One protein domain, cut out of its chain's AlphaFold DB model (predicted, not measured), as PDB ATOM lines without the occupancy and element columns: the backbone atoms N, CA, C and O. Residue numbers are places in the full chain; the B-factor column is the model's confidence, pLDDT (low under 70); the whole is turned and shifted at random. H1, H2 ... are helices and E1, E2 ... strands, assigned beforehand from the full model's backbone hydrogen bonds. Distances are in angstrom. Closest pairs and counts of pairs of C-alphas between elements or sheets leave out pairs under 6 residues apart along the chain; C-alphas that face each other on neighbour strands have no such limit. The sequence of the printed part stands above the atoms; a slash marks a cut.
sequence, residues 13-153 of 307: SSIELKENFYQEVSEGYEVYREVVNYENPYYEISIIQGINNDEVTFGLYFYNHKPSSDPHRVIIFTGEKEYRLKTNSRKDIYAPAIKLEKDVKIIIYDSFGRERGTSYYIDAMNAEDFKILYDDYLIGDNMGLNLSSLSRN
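Overview. This is residues 13 to 153 of the 307 residues of an uncharacterized protein of Acholeplasmataceae bacterium (UniProt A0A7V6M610). Two strongly twisted antiparallel sheets of four strands stand partly face to face as a sandwich, and the long helix H1 covers the far face of one of them, E1 E2 E3 E6, running along its strands. The short helix H2 lies over one end of that sheet on its other face, and a final stretch with no named element, residues 134 to 153, pairs briefly with E1 and then with E5. The printed part has 141 residues with two named helices and eight named strands, in the order H1 E1 E2 E3 E4 E5 E6 E7 E8 H2, and the second sheet runs E5 E4 E7 E8. The class is mixed, helices and strands; the whole is compact, with a radius of gyration of the C-alphas of 14.5 A and spans of 43 by 35 by 24 A.

Along the chain. In the first sheet, E1 is residues 31 to 39, 23.9 A long, beginning at C-alpha 31 (30.465, 12.028, 44.087). E2 is residues 43 to 52, 26.9 A, E3 residues 55 to 64, 29.4 A, and E6 residues 93 to 99, 15.7 A. In the second, E4 is residues 73 to 78, 16.5 A, E5 residues 81 to 84, E7 residues 104 to 109, 16.1 A, and E8 residues 120 to 122. H1, residues 13 to 28, is 22.3 A long and begins at C-alpha 13 (23.515, -6.877, 25.296). H2, residues 127 to 133, ends at C-alpha 133 (21.857, 19.681, 49.692).

Arrangement. E1, E2 and E3 form a meander, each strand the antiparallel neighbour of the one before; N 35 and O 47 are 2.8 A apart, N 48 and O 59 3.0 A. E6 is the antiparallel neighbour of E3, with N 60 and O 95 at 2.8 A. H1 is on this sheet at a height of 9.4 A, over E2 and E3, its line at 2 degrees to that of E3 on the local plane; its closest C-alphas to E6 are Val 25 and Pro 96, 6.2 A. H2 is on the opposite face at a height of 9.7 A, slantwise to the strands, with the C-alphas of Val 56 and Ala 127 5.7 A apart. The sheets' facing parts are 10.7 A centre to centre. In the second sheet, E4 and E5 are a hairpin, with N 83 and O 76 at 2.7 A; E4 and E7 have N 75 and O 107 at 2.9 A; E7 and E8, another hairpin, have N 106 and O 120 at 2.8 A. In H1 and H2 every O i to N i+4 pair is within hydrogen-bond range.

Size, cuts and confidence. The C-alphas of Ser 69 and Glu 128, the two farthest apart, are 44.5 A from each other. The printed part has no cut, and no link is long. Residues 31 to 32 of E1 pair antiparallel with residues 138 to 139, and residues 83 to 84 of E5 with residues 151 to 152. Mean pLDDT of the printed part is 92.7; residues 13 to 15 are under 70.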
ATOM      1  N   SER A  13      23.009  -8.174  25.778       59.59
ATOM      2  CA  SER A  13      23.515  -6.877  25.296       59.59
ATOM      3  C   SER A  13      22.957  -5.648  26.027       59.59
ATOM      4  O   SER A  13      23.617  -4.614  26.047       59.59
ATOM      5  N   SER A  14      21.750  -5.714  26.604       60.28
ATOM      6  CA  SER A  14      21.188  -4.579  27.356       60.28
ATOM      7  C   SER A  14      21.775  -4.479  28.756       60.28
ATOM      8  O   SER A  14      22.109  -3.381  29.195       60.28
ATOM      9  N   ILE A  15      21.936  -5.630  29.414       69.38
ATOM     10  CA  ILE A  15      22.507  -5.740  30.759       69.38
ATOM     11  C   ILE A  15      23.941  -5.208  30.750       69.38
ATOM     12  O   ILE A  15      24.270  -4.339  31.549       69.38
ATOM     13  N   GLU A  16      24.744  -5.621  29.767       79.69
ATOM     14  CA  GLU A  16      26.132  -5.169  29.620       79.69
ATOM     15  C   GLU A  16      26.236  -3.646  29.420       79.69
ATOM     16  O   GLU A  16      27.074  -2.994  30.030       79.69
ATOM     17  N   LEU A  17      25.352  -3.034  28.620       83.00
ATOM     18  CA  LEU A  17      25.359  -1.577  28.418       83.00
ATOM     19  C   LEU A  17      24.976  -0.798  29.680       83.00
ATOM     20  O   LEU A  17      25.522   0.281  29.913       83.00
ATOM     21  N   LYS A  18      24.023  -1.319  30.459       89.44
ATOM     22  CA  LYS A  18      23.627  -0.712  31.730       89.44
ATOM     23  C   LYS A  18      24.770  -0.816  32.734       89.44
ATOM     24  O   LYS A  18      25.155   0.191  33.312       89.44
ATOM     25  N   GLU A  19      25.339  -2.003  32.911       91.44
ATOM     26  CA  GLU A  19      26.460  -2.228  33.828       91.44
ATOM     27  C   GLU A  19      27.665  -1.353  33.466       91.44
ATOM     28  O   GLU A  19      28.191  -0.669  34.343       91.44
ATOM     29  N   ASN A  20      28.015  -1.260  32.179       92.19
ATOM     30  CA  ASN A  20      29.077  -0.371  31.704       92.19
ATOM     31  C   ASN A  20      28.791   1.103  32.022       92.19
ATOM     32  O   ASN A  20      29.701   1.828  32.412       92.19
ATOM     33  N   PHE A  21      27.532   1.547  31.911       94.75
ATOM     34  CA  PHE A  21      27.149   2.910  32.286       94.75
ATOM     35  C   PHE A  21      27.394   3.178  33.775       94.75
ATOM     36  O   PHE A  21      28.012   4.183  34.119       94.75
ATOM     37  N   TYR A  22      26.933   2.290  34.664       95.69
ATOM     38  CA  TYR A  22      27.150   2.456  36.107       95.69
ATOM     39  C   TYR A  22      28.622   2.340  36.487       95.69
ATOM     40  O   TYR A  22      29.067   3.053  37.384       95.69
ATOM     41  N   GLN A  23      29.373   1.477  35.803       95.69
ATOM     42  CA  GLN A  23      30.809   1.365  35.998       95.69
ATOM     43  C   GLN A  23      31.513   2.671  35.616       95.69
ATOM     44  O   GLN A  23      32.221   3.224  36.450       95.69
ATOM     45  N   GLU A  24      31.261   3.219  34.421       96.19
ATOM     46  CA  GLU A  24      31.836   4.510  34.016       96.19
ATOM     47  C   GLU A  24      31.440   5.636  34.980       96.19
ATOM     48  O   GLU A  24      32.275   6.460  35.342       96.19
ATOM     49  N   VAL A  25      30.186   5.670  35.440       96.75
ATOM     50  CA  VAL A  25      29.727   6.648  36.436       96.75
ATOM     51  C   VAL A  25      30.517   6.520  37.742       96.75
ATOM     52  O   VAL A  25      31.030   7.522  38.238       96.75
ATOM     53  N   SER A  26      30.630   5.304  38.279       97.06
ATOM     54  CA  SER A  26      31.350   5.038  39.527       97.06
ATOM     55  C   SER A  26      32.832   5.382  39.411       97.06
ATOM     56  O   SER A  26      33.413   5.927  40.339       97.06
ATOM     57  N   GLU A  27      33.446   5.079  38.276       97.00
ATOM     58  CA  GLU A  27      34.854   5.359  38.009       97.00
ATOM     59  C   GLU A  27      35.116   6.863  37.797       97.00
ATOM     60  O   GLU A  27      36.147   7.412  38.192       97.00
ATOM     61  N   GLY A  28      34.181   7.551  37.147       96.56
ATOM     62  CA  GLY A  28      34.404   8.888  36.623       96.56
ATOM     63  C   GLY A  28      34.029  10.038  37.559       96.56
ATOM     64  O   GLY A  28      34.755  11.032  37.607       96.56
ATOM     65  N   TYR A  29      32.917   9.936  38.290       97.75
ATOM     66  CA  TYR A  29      32.460  11.001  39.192       97.75
ATOM     67  C   TYR A  29      33.273  11.038  40.498       97.75
ATOM     68  O   TYR A  29      33.735  10.009  40.981       97.75
ATOM     69  N   GLU A  30      33.409  12.219  41.109       97.19
ATOM     70  CA  GLU A  30      33.919  12.347  42.486       97.19
ATOM     71  C   GLU A  30      32.861  11.858  43.481       97.19
ATOM     72  O   GLU A  30      33.092  10.978  44.308       97.19
ATOM     73  N   VAL A  31      31.667  12.432  43.365       96.94
ATOM     74  CA  VAL A  31      30.465  12.028  44.087       96.94
ATOM     75  C   VAL A  31      29.277  12.122  43.146       96.94
ATOM     76  O   VAL A  31      29.233  12.997  42.278       96.94
ATOM     77  N   TYR A  32      28.309  11.231  43.300       97.50
ATOM     78  CA  TYR A  32      27.135  11.187  42.438       97.50
ATOM     79  C   TYR A  32      25.934  10.587  43.159       97.50
ATOM     80  O   TYR A  32      26.076   9.850  44.125       97.50
ATOM     81  N   ARG A  33      24.732  10.873  42.673       96.50
ATOM     82  CA  ARG A  33      23.485  10.289  43.160       96.50
ATOM     83  C   ARG A  33      22.617   9.842  42.003       96.50
ATOM     84  O   ARG A  33      22.629  10.437  40.922       96.50
ATOM     85  N   GLU A  34      21.832   8.808  42.250       96.50
ATOM     86  CA  GLU A  34      20.825   8.344  41.311       96.50
ATOM     87  C   GLU A  34      19.545   9.164  41.487       96.50
ATOM     88  O   GLU A  34      18.847   9.053  42.490       96.50
ATOM     89  N   VAL A  35      19.254  10.029  40.513       95.44
ATOM     90  CA  VAL A  35      18.052  10.878  40.524       95.44
ATOM     91  C   VAL A  35      16.840  10.076  40.064       95.44
ATOM     92  O   VAL A  35      15.738  10.240  40.586       95.44
ATOM     93  N   VAL A  36      17.035   9.217  39.061       96.00
ATOM     94  CA  VAL A  36      15.977   8.390  38.478       96.00
ATOM     95  C   VAL A  36      16.537   7.027  38.122       96.00
ATOM     96  O   VAL A  36      17.565   6.937  37.456       96.00
ATOM     97  N   ASN A  37      15.789   5.987  38.473       95.31
ATOM     98  CA  ASN A  37      15.984   4.626  38.000       95.31
ATOM     99  C   ASN A  37      14.614   4.016  37.746       95.31
ATOM    100  O   ASN A  37      13.853   3.749  38.679       95.31
ATOM    101  N   TYR A  38      14.251   3.908  36.474       94.69
ATOM    102  CA  TYR A  38      12.912   3.499  36.087       94.69
ATOM    103  C   TYR A  38      12.953   2.563  34.889       94.69
ATOM    104  O   TYR A  38      13.504   2.884  33.839       94.69
ATOM    105  N   GLU A  39      12.292   1.424  35.045       93.81
ATOM    106  CA  GLU A  39      12.148   0.404  34.019       93.81
ATOM    107  C   GLU A  39      10.663   0.108  33.807       93.81
ATOM    108  O   GLU A  39       9.878  -0.021  34.751       93.81
ATOM    109  N   ASN A  40      10.259   0.009  32.544       91.88
ATOM    110  CA  ASN A  40       8.928  -0.430  32.155       91.88
ATOM    111  C   ASN A  40       9.008  -1.279  30.873       91.88
ATOM    112  O   ASN A  40      10.045  -1.320  30.224       91.88
ATOM    113  N   PRO A  41       7.909  -1.910  30.418       91.31
ATOM    114  CA  PRO A  41       7.941  -2.798  29.247       91.31
ATOM    115  C   PRO A  41       8.328  -2.163  27.894       91.31
ATOM    116  O   PRO A  41       8.395  -2.874  26.884       91.31
ATOM    117  N   TYR A  42       8.488  -0.842  27.827       91.50
ATOM    118  CA  TYR A  42       8.817  -0.085  26.619       91.50
ATOM    119  C   TYR A  42      10.237   0.473  26.652       91.50
ATOM    120  O   TYR A  42      10.925   0.426  25.632       91.50
ATOM    121  N   TYR A  43      10.674   0.975  27.804       93.31
ATOM    122  CA  TYR A  43      12.003   1.542  27.966       93.31
ATOM    123  C   TYR A  43      12.512   1.445  29.402       93.31
ATOM    124  O   TYR A  43      11.742   1.312  30.355       93.31
ATOM    125  N   GLU A  44      13.813   1.652  29.515       95.00
ATOM    126  CA  GLU A  44      14.540   1.839  30.755       95.00
ATOM    127  C   GLU A  44      15.273   3.184  30.721       95.00
ATOM    128  O   GLU A  44      15.805   3.588  29.681       95.00
ATOM    129  N   ILE A  45      15.268   3.898  31.844       96.00
ATOM    130  CA  ILE A  45      15.961   5.172  32.007       96.00
ATOM    131  C   ILE A  45      16.674   5.224  33.355       96.00
ATOM    132  O   ILE A  45      16.091   4.916  34.398       96.00
ATOM    133  N   SER A  46      17.924   5.675  33.325       97.19
ATOM    134  CA  SER A  46      18.684   6.008  34.525       97.19
ATOM    135  C   SER A  46      19.283   7.399  34.376       97.19
ATOM    136  O   SER A  46      19.901   7.713  33.354       97.19
ATOM    137  N   ILE A  47      19.063   8.243  35.378       97.44
ATOM    138  CA  ILE A  47      19.587   9.607  35.437       97.44
ATOM    139  C   ILE A  47      20.442   9.713  36.686       97.44
ATOM    140  O   ILE A  47      19.954   9.524  37.800       97.44
ATOM    141  N   ILE A  48      21.702  10.064  36.482       97.25
ATOM    142  CA  ILE A  48      22.668  10.309  37.546       97.25
ATOM    143  C   ILE A  48      22.970  11.800  37.578       97.25
ATOM    144  O   ILE A  48      23.082  12.420  36.525       97.25
ATOM    145  N   GLN A  49      23.135  12.376  38.759       97.31
ATOM    146  CA  GLN A  49      23.665  13.727  38.930       97.31
ATOM    147  C   GLN A  49      24.881  13.651  39.845       97.31
ATOM    148  O   GLN A  49      24.827  12.972  40.867       97.31
ATOM    149  N   GLY A  50      25.971  14.325  39.502       97.12
ATOM    150  CA  GLY A  50      27.189  14.260  40.300       97.12
ATOM    151  C   GLY A  50      28.210  15.318  39.926       97.12
ATOM    152  O   GLY A  50      27.992  16.115  39.015       97.12
ATOM    153  N   ILE A  51      29.332  15.307  40.636       97.12
ATOM    154  CA  ILE A  51      30.459  16.217  40.427       97.12
ATOM    155  C   ILE A  51      31.515  15.524  39.569       97.12
ATOM    156  O   ILE A  51      32.044  14.476  39.942       97.12
ATOM    157  N   ASN A  52      31.813  16.115  38.417       96.69
ATOM    158  CA  ASN A  52      32.814  15.651  37.464       96.69
ATOM    159  C   ASN A  52      33.749  16.819  37.131       96.69
ATOM    160  O   ASN A  52      33.309  17.800  36.530       96.69
ATOM    161  N   ASN A  53      35.032  16.709  37.494       93.62
ATOM    162  CA  ASN A  53      36.028  17.776  37.321       93.62
ATOM    163  C   ASN A  53      35.560  19.132  37.897       93.62
ATOM    164  O   ASN A  53      35.529  20.130  37.179       93.62
ATOM    165  N   ASP A  54      35.154  19.149  39.171       93.19
ATOM    166  CA  ASP A  54      34.668  20.328  39.918       93.19
ATOM    167  C   ASP A  54      33.364  20.976  39.400       93.19
ATOM    168  O   ASP A  54      32.885  21.959  39.972       93.19
ATOM    169  N   GLU A  55      32.737  20.430  38.355       95.31
ATOM    170  CA  GLU A  55      31.450  20.895  37.833       95.31
ATOM    171  C   GLU A  55      30.342  19.867  38.098       95.31
ATOM    172  O   GLU A  55      30.551  18.658  37.984       95.31
ATOM    173  N   VAL A  56      29.128  20.335  38.409       96.00
ATOM    174  CA  VAL A  56      27.956  19.452  38.487       96.00
ATOM    175  C   VAL A  56      27.514  19.094  37.071       96.00
ATOM    176  O   VAL A  56      27.200  19.956  36.246       96.00
ATOM    177  N   THR A  57      27.473  17.799  36.790       97.19
ATOM    178  CA  THR A  57      27.003  17.241  35.524       97.19
ATOM    179  C   THR A  57      25.924  16.202  35.779       97.19
ATOM    180  O   THR A  57      25.756  15.711  36.898       97.19
ATOM    181  N   PHE A  58      25.177  15.851  34.735       97.19
ATOM    182  CA  PHE A  58      24.242  14.733  34.803       97.19
ATOM    183  C   PHE A  58      24.553  13.683  33.742       97.19
ATOM    184  O   PHE A  58      24.905  14.009  32.610       97.19
ATOM    185  N   GLY A  59      24.427  12.418  34.116       97.06
ATOM    186  CA  GLY A  59      24.469  11.278  33.218       97.06
ATOM    187  C   GLY A  59      23.060  10.841  32.835       97.06
ATOM    188  O   GLY A  59      22.143  10.885  33.655       97.06
ATOM    189  N   LEU A  60      22.887  10.397  31.594       97.50
ATOM    190  CA  LEU A  60      21.650   9.813  31.098       97.50
ATOM    191  C   LEU A  60      21.939   8.506  30.357       97.50
ATOM    192  O   LEU A  60      22.599   8.488  29.311       97.50
ATOM    193  N   TYR A  61      21.343   7.439  30.868       96.88
ATOM    194  CA  TYR A  61      21.182   6.168  30.183       96.88
ATOM    195  C   TYR A  61      19.725   6.015  29.758       96.88
ATOM    196  O   TYR A  61      18.812   6.210  30.562       96.88
ATOM    197  N   PHE A  62      19.498   5.670  28.494       96.06
ATOM    198  CA  PHE A  62      18.168   5.345  27.992       96.06
ATOM    199  C   PHE A  62      18.243   4.138  27.070       96.06
ATOM    200  O   PHE A  62      18.934   4.186  26.049       96.06
ATOM    201  N   TYR A  63      17.484   3.094  27.387       95.06
ATOM    202  CA  TYR A  63      17.404   1.882  26.585       95.06
ATOM    203  C   TYR A  63      15.980   1.639  26.106       95.06
ATOM    204  O   TYR A  63      15.025   1.637  26.883       95.06
ATOM    205  N   ASN A  64      15.828   1.405  24.807       93.50
ATOM    206  CA  ASN A  64      14.541   1.103  24.210       93.50
ATOM    207  C   ASN A  64      14.370  -0.417  24.055       93.50
ATOM    208  O   ASN A  64      15.084  -1.065  23.278       93.50
ATOM    209  N   HIS A  65      13.385  -0.992  24.752       91.56
ATOM    210  CA  HIS A  65      13.085  -2.425  24.652       91.56
ATOM    211  C   HIS A  65      12.442  -2.788  23.307       91.56
ATOM    212  O   HIS A  65      12.559  -3.928  22.852       91.56
ATOM    213  N   LYS A  66      11.766  -1.834  22.649       90.50
ATOM    214  CA  LYS A  66      10.999  -2.059  21.410       90.50
ATOM    215  C   LYS A  66      11.377  -1.069  20.296       90.50
ATOM    216  O   LYS A  66      10.498  -0.418  19.727       90.50
ATOM    217  N   PRO A  67      12.660  -0.993  19.898       89.38
ATOM    218  CA  PRO A  67      13.160   0.063  19.018       89.38
ATOM    219  C   PRO A  67      12.558   0.029  17.606       89.38
ATOM    220  O   PRO A  67      12.446   1.068  16.963       89.38
ATOM    221  N   SER A  68      12.155  -1.146  17.110       88.38
ATOM    222  CA  SER A  68      11.592  -1.299  15.761       88.38
ATOM    223  C   SER A  68      10.083  -1.066  15.690       88.38
ATOM    224  O   SER A  68       9.597  -0.617  14.658       88.38
ATOM    225  N   SER A  69       9.337  -1.389  16.750       88.69
ATOM    226  CA  SER A  69       7.871  -1.296  16.750       88.69
ATOM    227  C   SER A  69       7.348  -0.026  17.414       88.69
ATOM    228  O   SER A  69       6.314   0.481  16.996       88.69
ATOM    229  N   ASP A  70       8.034   0.477  18.442       87.50
ATOM    230  CA  ASP A  70       7.646   1.698  19.151       87.50
ATOM    231  C   ASP A  70       8.895   2.497  19.574       87.50
ATOM    232  O   ASP A  70       9.318   2.464  20.735       87.50
ATOM    233  N   PRO A  71       9.566   3.167  18.618       91.00
ATOM    234  CA  PRO A  71      10.758   3.951  18.906       91.00
ATOM    235  C   PRO A  71      10.424   5.162  19.780       91.00
ATOM    236  O   PRO A  71       9.778   6.110  19.330       91.00
ATOM    237  N   HIS A  72      10.932   5.151  21.007       93.75
ATOM    238  CA  HIS A  72      10.873   6.269  21.926       93.75
ATOM    239  C   HIS A  72      12.041   7.225  21.684       93.75
ATOM    240  O   HIS A  72      13.098   6.840  21.171       93.75
ATOM    241  N   ARG A  73      11.834   8.494  22.027       93.50
ATOM    242  CA  ARG A  73      12.826   9.561  21.883       93.50
ATOM    243  C   ARG A  73      12.886  10.359  23.170       93.50
ATOM    244  O   ARG A  73      11.846  10.753  23.686       93.50
ATOM    245  N   VAL A  74      14.093  10.654  23.633       95.25
ATOM    246  CA  VAL A  74      14.302  11.549  24.771       95.25
ATOM    247  C   VAL A  74      14.599  12.953  24.258       95.25
ATOM    248  O   VAL A  74      15.459  13.135  23.390       95.25
ATOM    249  N   ILE A  75      13.876  13.935  24.785       95.12
ATOM    250  CA  ILE A  75      14.084  15.359  24.532       95.12
ATOM    251  C   ILE A  75      14.461  16.022  25.851       95.12
ATOM    252  O   ILE A  75      13.829  15.793  26.881       95.12
ATOM    253  N   ILE A  76      15.505  16.842  25.797       95.75
ATOM    254  CA  ILE A  76      16.045  17.562  26.946       95.75
ATOM    255  C   ILE A  76      15.745  19.041  26.739       95.75
ATOM    256  O   ILE A  76      16.115  19.612  25.715       95.75
ATOM    257  N   PHE A  77      15.079  19.662  27.699       94.69
ATOM    258  CA  PHE A  77      14.780  21.086  27.705       94.69
ATOM    259  C   PHE A  77      15.705  21.787  28.691       94.69
ATOM    260  O   PHE A  77      15.757  21.401  29.854       94.69
ATOM    261  N   THR A  78      16.396  22.835  28.244       93.12
ATOM    262  CA  THR A  78      17.083  23.782  29.140       93.12
ATOM    263  C   THR A  78      16.419  25.147  28.971       93.12
ATOM    264  O   THR A  78      16.611  25.819  27.944       93.12
ATOM    265  N   GLY A  79      15.586  25.551  29.932       88.12
ATOM    266  CA  GLY A  79      14.632  26.647  29.731       88.12
ATOM    267  C   GLY A  79      13.665  26.345  28.575       88.12
ATOM    268  O   GLY A  79      13.078  25.271  28.518       88.12
ATOM    269  N   GLU A  80      13.528  27.262  27.616       86.62
ATOM    270  CA  GLU A  80      12.611  27.119  26.465       86.62
ATOM    271  C   GLU A  80      13.220  26.394  25.251       86.62
ATOM    272  O   GLU A  80      12.607  26.306  24.187       86.62
ATOM    273  N   LYS A  81      14.466  25.924  25.354       90.38
ATOM    274  CA  LYS A  81      15.191  25.343  24.219       90.38
ATOM    275  C   LYS A  81      15.205  23.824  24.302       90.38
ATOM    276  O   LYS A  81      15.597  23.265  25.320       90.38
ATOM    277  N   GLU A  82      14.872  23.187  23.184       92.88
ATOM    278  CA  GLU A  82      14.944  21.739  23.006       92.88
ATOM    279  C   GLU A  82      16.317  21.274  22.516       92.88
ATOM    280  O   GLU A  82      16.887  21.808  21.554       92.88
ATOM    281  N   TYR A  83      16.795  20.197  23.124       93.62
ATOM    282  CA  TYR A  83      18.043  19.524  22.809       93.62
ATOM    283  C   TYR A  83      17.833  18.020  22.668       93.62
ATOM    284  O   TYR A  83      16.894  17.424  23.201       93.62
ATOM    285  N   ARG A  84      18.746  17.405  21.923       92.19
ATOM    286  CA  ARG A  84      18.836  15.966  21.703       92.19
ATOM    287  C   ARG A  84      20.257  15.504  21.949       92.19
ATOM    288  O   ARG A  84      21.217  16.178  21.568       92.19
ATOM    289  N   LEU A  85      20.369  14.314  22.516       92.94
ATOM    290  CA  LEU A  85      21.628  13.591  22.597       92.94
ATOM    291  C   LEU A  85      21.830  12.727  21.356       92.94
ATOM    292  O   LEU A  85      20.885  12.389  20.636       92.94
ATOM    293  N   LYS A  86      23.089  12.368  21.111       91.50
ATOM    294  CA  LYS A  86      23.429  11.385  20.089       91.50
ATOM    295  C   LYS A  86      22.802  10.044  20.469       91.50
ATOM    296  O   LYS A  86      22.978   9.570  21.585       91.50
ATOM    297  N   THR A  87      22.104   9.428  19.521       92.12
ATOM    298  CA  THR A  87      21.495   8.108  19.702       92.12
ATOM    299  C   THR A  87      22.168   7.072  18.810       92.12
ATOM    300  O   THR A  87      22.650   7.408  17.723       92.12
ATOM    301  N   ASN A  88      22.128   5.800  19.203       90.44
ATOM    302  CA  ASN A  88      22.495   4.696  18.309       90.44
ATOM    303  C   ASN A  88      21.373   4.409  17.270       90.44
ATOM    304  O   ASN A  88      20.377   5.138  17.172       90.44
ATOM    305  N   SER A  89      21.516   3.338  16.482       88.00
ATOM    306  CA  SER A  89      20.511   2.909  15.491       88.00
ATOM    307  C   SER A  89      19.170   2.490  16.110       88.00
ATOM    308  O   SER A  89      18.138   2.596  15.448       88.00
ATOM    309  N   ARG A  90      19.173   2.068  17.377       89.69
ATOM    310  CA  ARG A  90      18.001   1.654  18.165       89.69
ATOM    311  C   ARG A  90      17.321   2.809  18.907       89.69
ATOM    312  O   ARG A  90      16.264   2.607  19.493       89.69
ATOM    313  N   LYS A  91      17.878   4.022  18.817       90.50
ATOM    314  CA  LYS A  91      17.468   5.211  19.587       90.50
ATOM    315  C   LYS A  91      17.810   5.152  21.078       90.50
ATOM    316  O   LYS A  91      17.303   5.974  21.833       90.50
ATOM    317  N   ASP A  92      18.706   4.254  21.470       93.31
ATOM    318  CA  ASP A  92      19.256   4.229  22.824       93.31
ATOM    319  C   ASP A  92      20.236   5.400  23.000       93.31
ATOM    320  O   ASP A  92      20.865   5.855  22.028       93.31
ATOM    321  N   ILE A  93      20.359   5.880  24.236       94.94
ATOM    322  CA  ILE A  93      21.243   6.979  24.629       94.94
ATOM    323  C   ILE A  93      22.217   6.469  25.679       94.94
ATOM    324  O   ILE A  93      21.825   5.843  26.660       94.94
ATOM    325  N   TYR A  94      23.483   6.804  25.460       94.56
ATOM    326  CA  TYR A  94      24.570   6.588  26.394       94.56
ATOM    327  C   TYR A  94      25.333   7.900  26.539       94.56
ATOM    328  O   TYR A  94      26.031   8.317  25.609       94.56
ATOM    329  N   ALA A  95      25.122   8.594  27.654       96.00
ATOM    330  CA  ALA A  95      25.736   9.885  27.925       96.00
ATOM    331  C   ALA A  95      26.131   9.965  29.411       96.00
ATOM    332  O   ALA A  95      25.316  10.403  30.217       96.00
ATOM    333  N   PRO A  96      27.342   9.525  29.799       95.31
ATOM    334  CA  PRO A  96      27.741   9.400  31.209       95.31
ATOM    335  C   PRO A  96      27.877  10.750  31.930       95.31
ATOM    336  O   PRO A  96      27.608  10.846  33.127       95.31
ATOM    337  N   ALA A  97      28.219  11.815  31.203       96.62
ATOM    338  CA  ALA A  97      28.263  13.170  31.740       96.62
ATOM    339  C   ALA A  97      27.808  14.199  30.703       96.62
ATOM    340  O   ALA A  97      28.277  14.203  29.568       96.62
ATOM    341  N   ILE A  98      26.913  15.094  31.100       96.44
ATOM    342  CA  ILE A  98      26.407  16.223  30.321       96.44
ATOM    343  C   ILE A  98      26.498  17.452  31.219       96.44
ATOM    344  O   ILE A  98      26.020  17.440  32.354       96.44
ATOM    345  N   LYS A  99      27.113  18.520  30.704       94.12
ATOM    346  CA  LYS A  99      27.272  19.771  31.448       94.12
ATOM    347  C   LYS A  99      25.908  20.377  31.786       94.12
ATOM    348  O   LYS A  99      25.068  20.544  30.898       94.12
ATOM    349  N   LEU A 100      25.716  20.728  33.055       89.44
ATOM    350  CA  LEU A 100      24.477  21.297  33.572       89.44
ATOM    351  C   LEU A 100      24.642  22.807  33.792       89.44
ATOM    352  O   LEU A 100      25.045  23.257  34.856       89.44
ATOM    353  N   GLU A 101      24.362  23.612  32.764       88.25
ATOM    354  CA  GLU A 101      24.452  25.084  32.874       88.25
ATOM    355  C   GLU A 101      23.183  25.727  33.450       88.25
ATOM    356  O   GLU A 101      23.216  26.853  33.946       88.25
ATOM    357  N   LYS A 102      22.044  25.048  33.306       93.31
ATOM    358  CA  LYS A 102      20.707  25.490  33.711       93.31
ATOM    359  C   LYS A 102      19.878  24.276  34.078       93.31
ATOM    360  O   LYS A 102      20.211  23.174  33.643       93.31
ATOM    361  N   ASP A 103      18.777  24.511  34.778       95.50
ATOM    362  CA  ASP A 103      17.808  23.469  35.084       95.50
ATOM    363  C   ASP A 103      17.374  22.751  33.807       95.50
ATOM    364  O   ASP A 103      17.114  23.361  32.754       95.50
ATOM    365  N   VAL A 104      17.322  21.433  33.917       95.81
ATOM    366  CA  VAL A 104      17.026  20.526  32.821       95.81
ATOM    367  C   VAL A 104      15.701  19.836  33.089       95.81
ATOM    368  O   VAL A 104      15.489  19.263  34.152       95.81
ATOM    369  N   LYS A 105      14.833  19.819  32.077       96.81
ATOM    370  CA  LYS A 105      13.650  18.958  32.036       96.81
ATOM    371  C   LYS A 105      13.830  17.883  30.967       96.81
ATOM    372  O   LYS A 105      14.037  18.198  29.799       96.81
ATOM    373  N   ILE A 106      13.716  16.619  31.345       96.94
ATOM    374  CA  ILE A 106      13.837  15.462  30.455       96.94
ATOM    375  C   ILE A 106      12.448  14.879  30.218       96.94
ATOM    376  O   ILE A 106      11.741  14.538  31.166       96.94
ATOM    377  N   ILE A 107      12.061  14.764  28.947       96.25
ATOM    378  CA  ILE A 107      10.766  14.219  28.530       96.25
ATOM    379  C   ILE A 107      10.987  13.097  27.522       96.25
ATOM    380  O   ILE A 107      11.799  13.213  26.600       96.25
ATOM    381  N   ILE A 108      10.233  12.015  27.679       96.00
ATOM    382  CA  ILE A 108      10.251  10.872  26.772       96.00
ATOM    383  C   ILE A 108       9.001  10.941  25.902       96.00
ATOM    384  O   ILE A 108       7.890  11.076  26.407       96.00
ATOM    385  N   TYR A 109       9.177  10.829  24.591       94.44
ATOM    386  CA  TYR A 109       8.097  10.811  23.612       94.44
ATOM    387  C   TYR A 109       8.034   9.463  22.905       94.44
ATOM    388  O   TYR A 109       9.074   8.876  22.595       94.44
ATOM    389  N   ASP A 110       6.823   8.988  22.612       92.62
ATOM    390  CA  ASP A 110       6.624   7.817  21.760       92.62
ATOM    391  C   ASP A 110       6.815   8.133  20.269       92.62
ATOM    392  O   ASP A 110       7.097   9.261  19.842       92.62
ATOM    393  N   SER A 111       6.642   7.098  19.452       89.31
ATOM    394  CA  SER A 111       6.714   7.178  17.997       89.31
ATOM    395  C   SER A 111       5.729   8.184  17.380       89.31
ATOM    396  O   SER A 111       6.053   8.784  16.351       89.31
ATOM    397  N   PHE A 112       4.591   8.433  18.039       89.69
ATOM    398  CA  PHE A 112       3.545   9.378  17.633       89.69
ATOM    399  C   PHE A 112       3.761  10.797  18.179       89.69
ATOM    400  O   PHE A 112       2.952  11.682  17.905       89.69
ATOM    401  N   GLY A 113       4.838  11.034  18.934       88.50
ATOM    402  CA  GLY A 113       5.133  12.338  19.529       88.50
ATOM    403  C   GLY A 113       4.299  12.650  20.770       88.50
ATOM    404  O   GLY A 113       4.199  13.814  21.152       88.50
ATOM    405  N   ARG A 114       3.704  11.640  21.410       90.94
ATOM    406  CA  ARG A 114       3.010  11.803  22.693       90.94
ATOM    407  C   ARG A 114       3.991  11.593  23.834       90.94
ATOM    408  O   ARG A 114       4.816  10.684  23.770       90.94
ATOM    409  N   GLU A 115       3.880  12.409  24.874       92.31
ATOM    410  CA  GLU A 115       4.655  12.224  26.101       92.31
ATOM    411  C   GLU A 115       4.342  10.856  26.730       92.31
ATOM    412  O   GLU A 115       3.191  10.406  26.763       92.31
ATOM    413  N   ARG A 116       5.386  10.166  27.194       89.25
ATOM    414  CA  ARG A 116       5.316   8.850  27.829       89.25
ATOM    415  C   ARG A 116       5.991   8.874  29.191       89.25
ATOM    416  O   ARG A 116       7.207   8.987  29.286       89.25
ATOM    417  N   GLY A 117       5.202   8.612  30.227       83.88
ATOM    418  CA  GLY A 117       5.679   8.610  31.607       83.88
ATOM    419  C   GLY A 117       5.715  10.015  32.197       83.88
ATOM    420  O   GLY A 117       5.021  10.911  31.721       83.88
ATOM    421  N   THR A 118       6.489  10.180  33.262       88.31
ATOM    422  CA  THR A 118       6.679  11.455  33.956       88.31
ATOM    423  C   THR A 118       7.859  12.225  33.377       88.31
ATOM    424  O   THR A 118       8.899  11.647  33.076       88.31
ATOM    425  N   SER A 119       7.710  13.545  33.272       94.06
ATOM    426  CA  SER A 119       8.833  14.456  33.053       94.06
ATOM    427  C   SER A 119       9.781  14.443  34.262       94.06
ATOM    428  O   SER A 119       9.315  14.529  35.400       94.06
ATOM    429  N   TYR A 120      11.092  14.403  34.023       95.50
ATOM    430  CA  TYR A 120      12.120  14.448  35.072       95.50
ATOM    431  C   TYR A 120      12.804  15.812  35.098       95.50
ATOM    432  O   TYR A 120      13.086  16.368  34.038       95.50
ATOM    433  N   TYR A 121      13.076  16.340  36.289       95.75
ATOM    434  CA  TYR A 121      13.701  17.649  36.482       95.75
ATOM    435  C   TYR A 121      15.038  17.478  37.206       95.75
ATOM    436  O   TYR A 121      15.125  16.697  38.151       95.75
ATOM    437  N   ILE A 122      16.065  18.177  36.729       95.56
ATOM    438  CA  ILE A 122      17.409  18.191  37.310       95.56
ATOM    439  C   ILE A 122      17.806  19.652  37.495       95.56
ATOM    440  O   ILE A 122      17.966  20.378  36.510       95.56
ATOM    441  N   ASP A 123      17.959  20.064  38.747       94.38
ATOM    442  CA  ASP A 123      18.277  21.446  39.097       94.38
ATOM    443  C   ASP A 123      19.771  21.721  38.913       94.38
ATOM    444  O   ASP A 123      20.621  20.918  39.320       94.38
ATOM    445  N   ALA A 124      20.097  22.861  38.304       93.81
ATOM    446  CA  ALA A 124      21.471  23.321  38.185       93.81
ATOM    447  C   ALA A 124      21.952  23.916  39.508       93.81
ATOM    448  O   ALA A 124      21.311  24.781  40.099       93.81
ATOM    449  N   MET A 125      23.125  23.475  39.947       94.12
ATOM    450  CA  MET A 125      23.765  23.940  41.174       94.12
ATOM    451  C   MET A 125      25.282  23.841  41.048       94.12
ATOM    452  O   MET A 125      25.796  23.203  40.128       94.12
ATOM    453  N   ASN A 126      26.002  24.491  41.959       94.31
ATOM    454  CA  ASN A 126      27.453  24.344  42.046       94.31
ATOM    455  C   ASN A 126      27.832  23.088  42.865       94.31
ATOM    456  O   ASN A 126      26.988  22.451  43.498       94.31
ATOM    457  N   ALA A 127      29.113  22.721  42.830       93.88
ATOM    458  CA  ALA A 127      29.634  21.533  43.505       93.88
ATOM    459  C   ALA A 127      29.519  21.596  45.041       93.88
ATOM    460  O   ALA A 127      29.322  20.568  45.688       93.88
ATOM    461  N   GLU A 128      29.624  22.788  45.632       93.00
ATOM    462  CA  GLU A 128      29.502  22.978  47.082       93.00
ATOM    463  C   GLU A 128      28.056  22.750  47.538       93.00
ATOM    464  O   GLU A 128      27.809  21.947  48.437       93.00
ATOM    465  N   ASP A 129      27.099  23.374  46.850       94.00
ATOM    466  CA  ASP A 129      25.664  23.233  47.083       94.00
ATOM    467  C   ASP A 129      25.223  21.777  46.920       94.00
ATOM    468  O   ASP A 129      24.444  21.285  47.730       94.00
ATOM    469  N   PHE A 130      25.760  21.056  45.928       94.75
ATOM    470  CA  PHE A 130      25.445  19.639  45.724       94.75
ATOM    471  C   PHE A 130      25.795  18.782  46.950       94.75
ATOM    472  O   PHE A 130      24.976  17.972  47.382       94.75
ATOM    473  N   LYS A 131      26.985  18.984  47.536       92.38
ATOM    474  CA  LYS A 131      27.450  18.238  48.724       92.38
ATOM    475  C   LYS A 131      26.709  18.631  50.009       92.38
ATOM    476  O   LYS A 131      26.730  17.861  50.963       92.38
ATOM    477  N   ILE A 132      26.106  19.822  50.054       93.12
ATOM    478  CA  ILE A 132      25.331  20.320  51.204       93.12
ATOM    479  C   ILE A 132      23.863  19.893  51.115       93.12
ATOM    480  O   ILE A 132      23.242  19.602  52.135       93.12
ATOM    481  N   LEU A 133      23.284  19.917  49.913       92.75
ATOM    482  CA  LEU A 133      21.857  19.681  49.692       92.75
ATOM    483  C   LEU A 133      21.491  18.197  49.764       92.75
ATOM    484  O   LEU A 133      20.368  17.861  50.145       92.75
ATOM    485  N   TYR A 134      22.418  17.322  49.376       91.06
ATOM    486  CA  TYR A 134      22.185  15.889  49.283       91.06
ATOM    487  C   TYR A 134      23.111  15.122  50.217       91.06
ATOM    488  O   TYR A 134      24.328  15.249  50.138       91.06
ATOM    489  N   ASP A 135      22.515  14.267  51.046       88.50
ATOM    490  CA  ASP A 135      23.231  13.353  51.945       88.50
ATOM    491  C   ASP A 135      23.284  11.911  51.391       88.50
ATOM    492  O   ASP A 135      23.938  11.044  51.965       88.50
ATOM    493  N   ASP A 136      22.578  11.635  50.286       92.56
ATOM    494  CA  ASP A 136      22.399  10.309  49.674       92.56
ATOM    495  C   ASP A 136      23.363  10.028  48.506       92.56
ATOM    496  O   ASP A 136      23.106   9.148  47.682       92.56
ATOM    497  N   TYR A 137      24.471  10.766  48.413       94.69
ATOM    498  CA  TYR A 137      25.456  10.559  47.356       94.69
ATOM    499  C   TYR A 137      26.355   9.344  47.619       94.69
ATOM    500  O   TYR A 137      26.690   8.979  48.746       94.69
ATOM    501  N   LEU A 138      26.788   8.739  46.523       96.06
ATOM    502  CA  LEU A 138      27.827   7.730  46.436       96.06
ATOM    503  C   LEU A 138      29.153   8.407  46.083       96.06
ATOM    504  O   LEU A 138      29.173   9.454  45.436       96.06
ATOM    505  N   ILE A 139      30.257   7.806  46.517       96.31
ATOM    506  CA  ILE A 139      31.615   8.261  46.211       96.31
ATOM    507  C   ILE A 139      32.123   7.436  45.031       96.31
ATOM    508  O   ILE A 139      32.046   6.208  45.077       96.31
ATOM    509  N   GLY A 140      32.615   8.114  43.998       96.31
ATOM    510  CA  GLY A 140      33.280   7.484  42.863       96.31
ATOM    511  C   GLY A 140      34.802   7.633  42.914       96.31
ATOM    512  O   GLY A 140      35.358   8.220  43.846       96.31
ATOM    513  N   ASP A 141      35.484   7.110  41.896       97.31
ATOM    514  CA  ASP A 141      36.953   7.081  41.833       97.31
ATOM    515  C   ASP A 141      37.568   8.394  41.315       97.31
ATOM    516  O   ASP A 141      38.794   8.538  41.285       97.31
ATOM    517  N   ASN A 142      36.735   9.374  40.938       96.44
ATOM    518  CA  ASN A 142      37.144  10.709  40.494       96.44
ATOM    519  C   ASN A 142      38.160  10.700  39.331       96.44
ATOM    520  O   ASN A 142      39.089  11.512  39.293       96.44
ATOM    521  N   MET A 143      38.016   9.772  38.377       96.31
ATOM    522  CA  MET A 143      38.895   9.710  37.199       96.31
ATOM    523  C   MET A 143      38.493  10.690  36.085       96.31
ATOM    524  O   MET A 143      39.256  10.897  35.139       96.31
ATOM    525  N   GLY A 144      37.324  11.322  36.213       94.56
ATOM    526  CA  GLY A 144      36.774  12.264  35.249       94.56
ATOM    527  C   GLY A 144      36.070  11.584  34.070       94.56
ATOM    528  O   GLY A 144      36.481  10.535  33.576       94.56
ATOM    529  N   LEU A 145      35.001  12.215  33.580       94.69
ATOM    530  CA  LEU A 145      34.206  11.742  32.441       94.69
ATOM    531  C   LEU A 145      34.280  12.682  31.247       94.69
ATOM    532  O   LEU A 145      34.238  13.909  31.381       94.69
ATOM    533  N   ASN A 146      34.271  12.083  30.056       93.69
ATOM    534  CA  ASN A 146      34.106  12.818  28.810       93.69
ATOM    535  C   ASN A 146      32.694  13.406  28.716       93.69
ATOM    536  O   ASN A 146      31.691  12.693  28.796       93.69
ATOM    537  N   LEU A 147      32.622  14.715  28.471       94.50
ATOM    538  CA  LEU A 147      31.352  15.410  28.324       94.50
ATOM    539  C   LEU A 147      30.671  15.044  27.001       94.50
ATOM    540  O   LEU A 147      31.210  15.218  25.906       94.50
ATOM    541  N   SER A 148      29.433  14.587  27.118       93.62
ATOM    542  CA  SER A 148      28.510  14.372  26.014       93.62
ATOM    543  C   SER A 148      27.900  15.701  25.587       93.62
ATOM    544  O   SER A 148      27.399  16.477  26.401       93.62
ATOM    545  N   SER A 149      27.929  15.974  24.284       89.19
ATOM    546  CA  SER A 149      27.408  17.218  23.731       89.19
ATOM    547  C   SER A 149      25.904  17.145  23.469       89.19
ATOM    548  O   SER A 149      25.376  16.179  22.913       89.19
ATOM    549  N   LEU A 150      25.207  18.220  23.839       89.88
ATOM    550  CA  LEU A 150      23.809  18.433  23.489       89.88
ATOM    551  C   LEU A 150      23.719  19.066  22.099       89.88
ATOM    552  O   LEU A 150      24.265  20.140  21.845       89.88
ATOM    553  N   SER A 151      22.984  18.421  21.196       88.75
ATOM    554  CA  SER A 151      22.653  18.993  19.891       88.75
ATOM    555  C   SER A 151      21.323  19.730  19.984       88.75
ATOM    556  O   SER A 151      20.334  19.181  20.472       88.75
ATOM    557  N   ARG A 152      21.273  20.989  19.541       85.62
ATOM    558  CA  ARG A 152      20.010  21.731  19.524       85.62
ATOM    559  C   ARG A 152      19.046  21.042  18.565       85.62
ATOM    560  O   ARG A 152      19.405  20.774  17.416       85.62
ATOM    561  N   ASN A 153      17.820  20.797  19.019       78.69
ATOM    562  CA  ASN A 153      16.758  20.331  18.141       78.69
ATOM    563  C   ASN A 153      16.326  21.509  17.259       78.69
ATOM    564  O   ASN A 153      15.471  22.311  17.628       78.69
TER     565      ASN A 153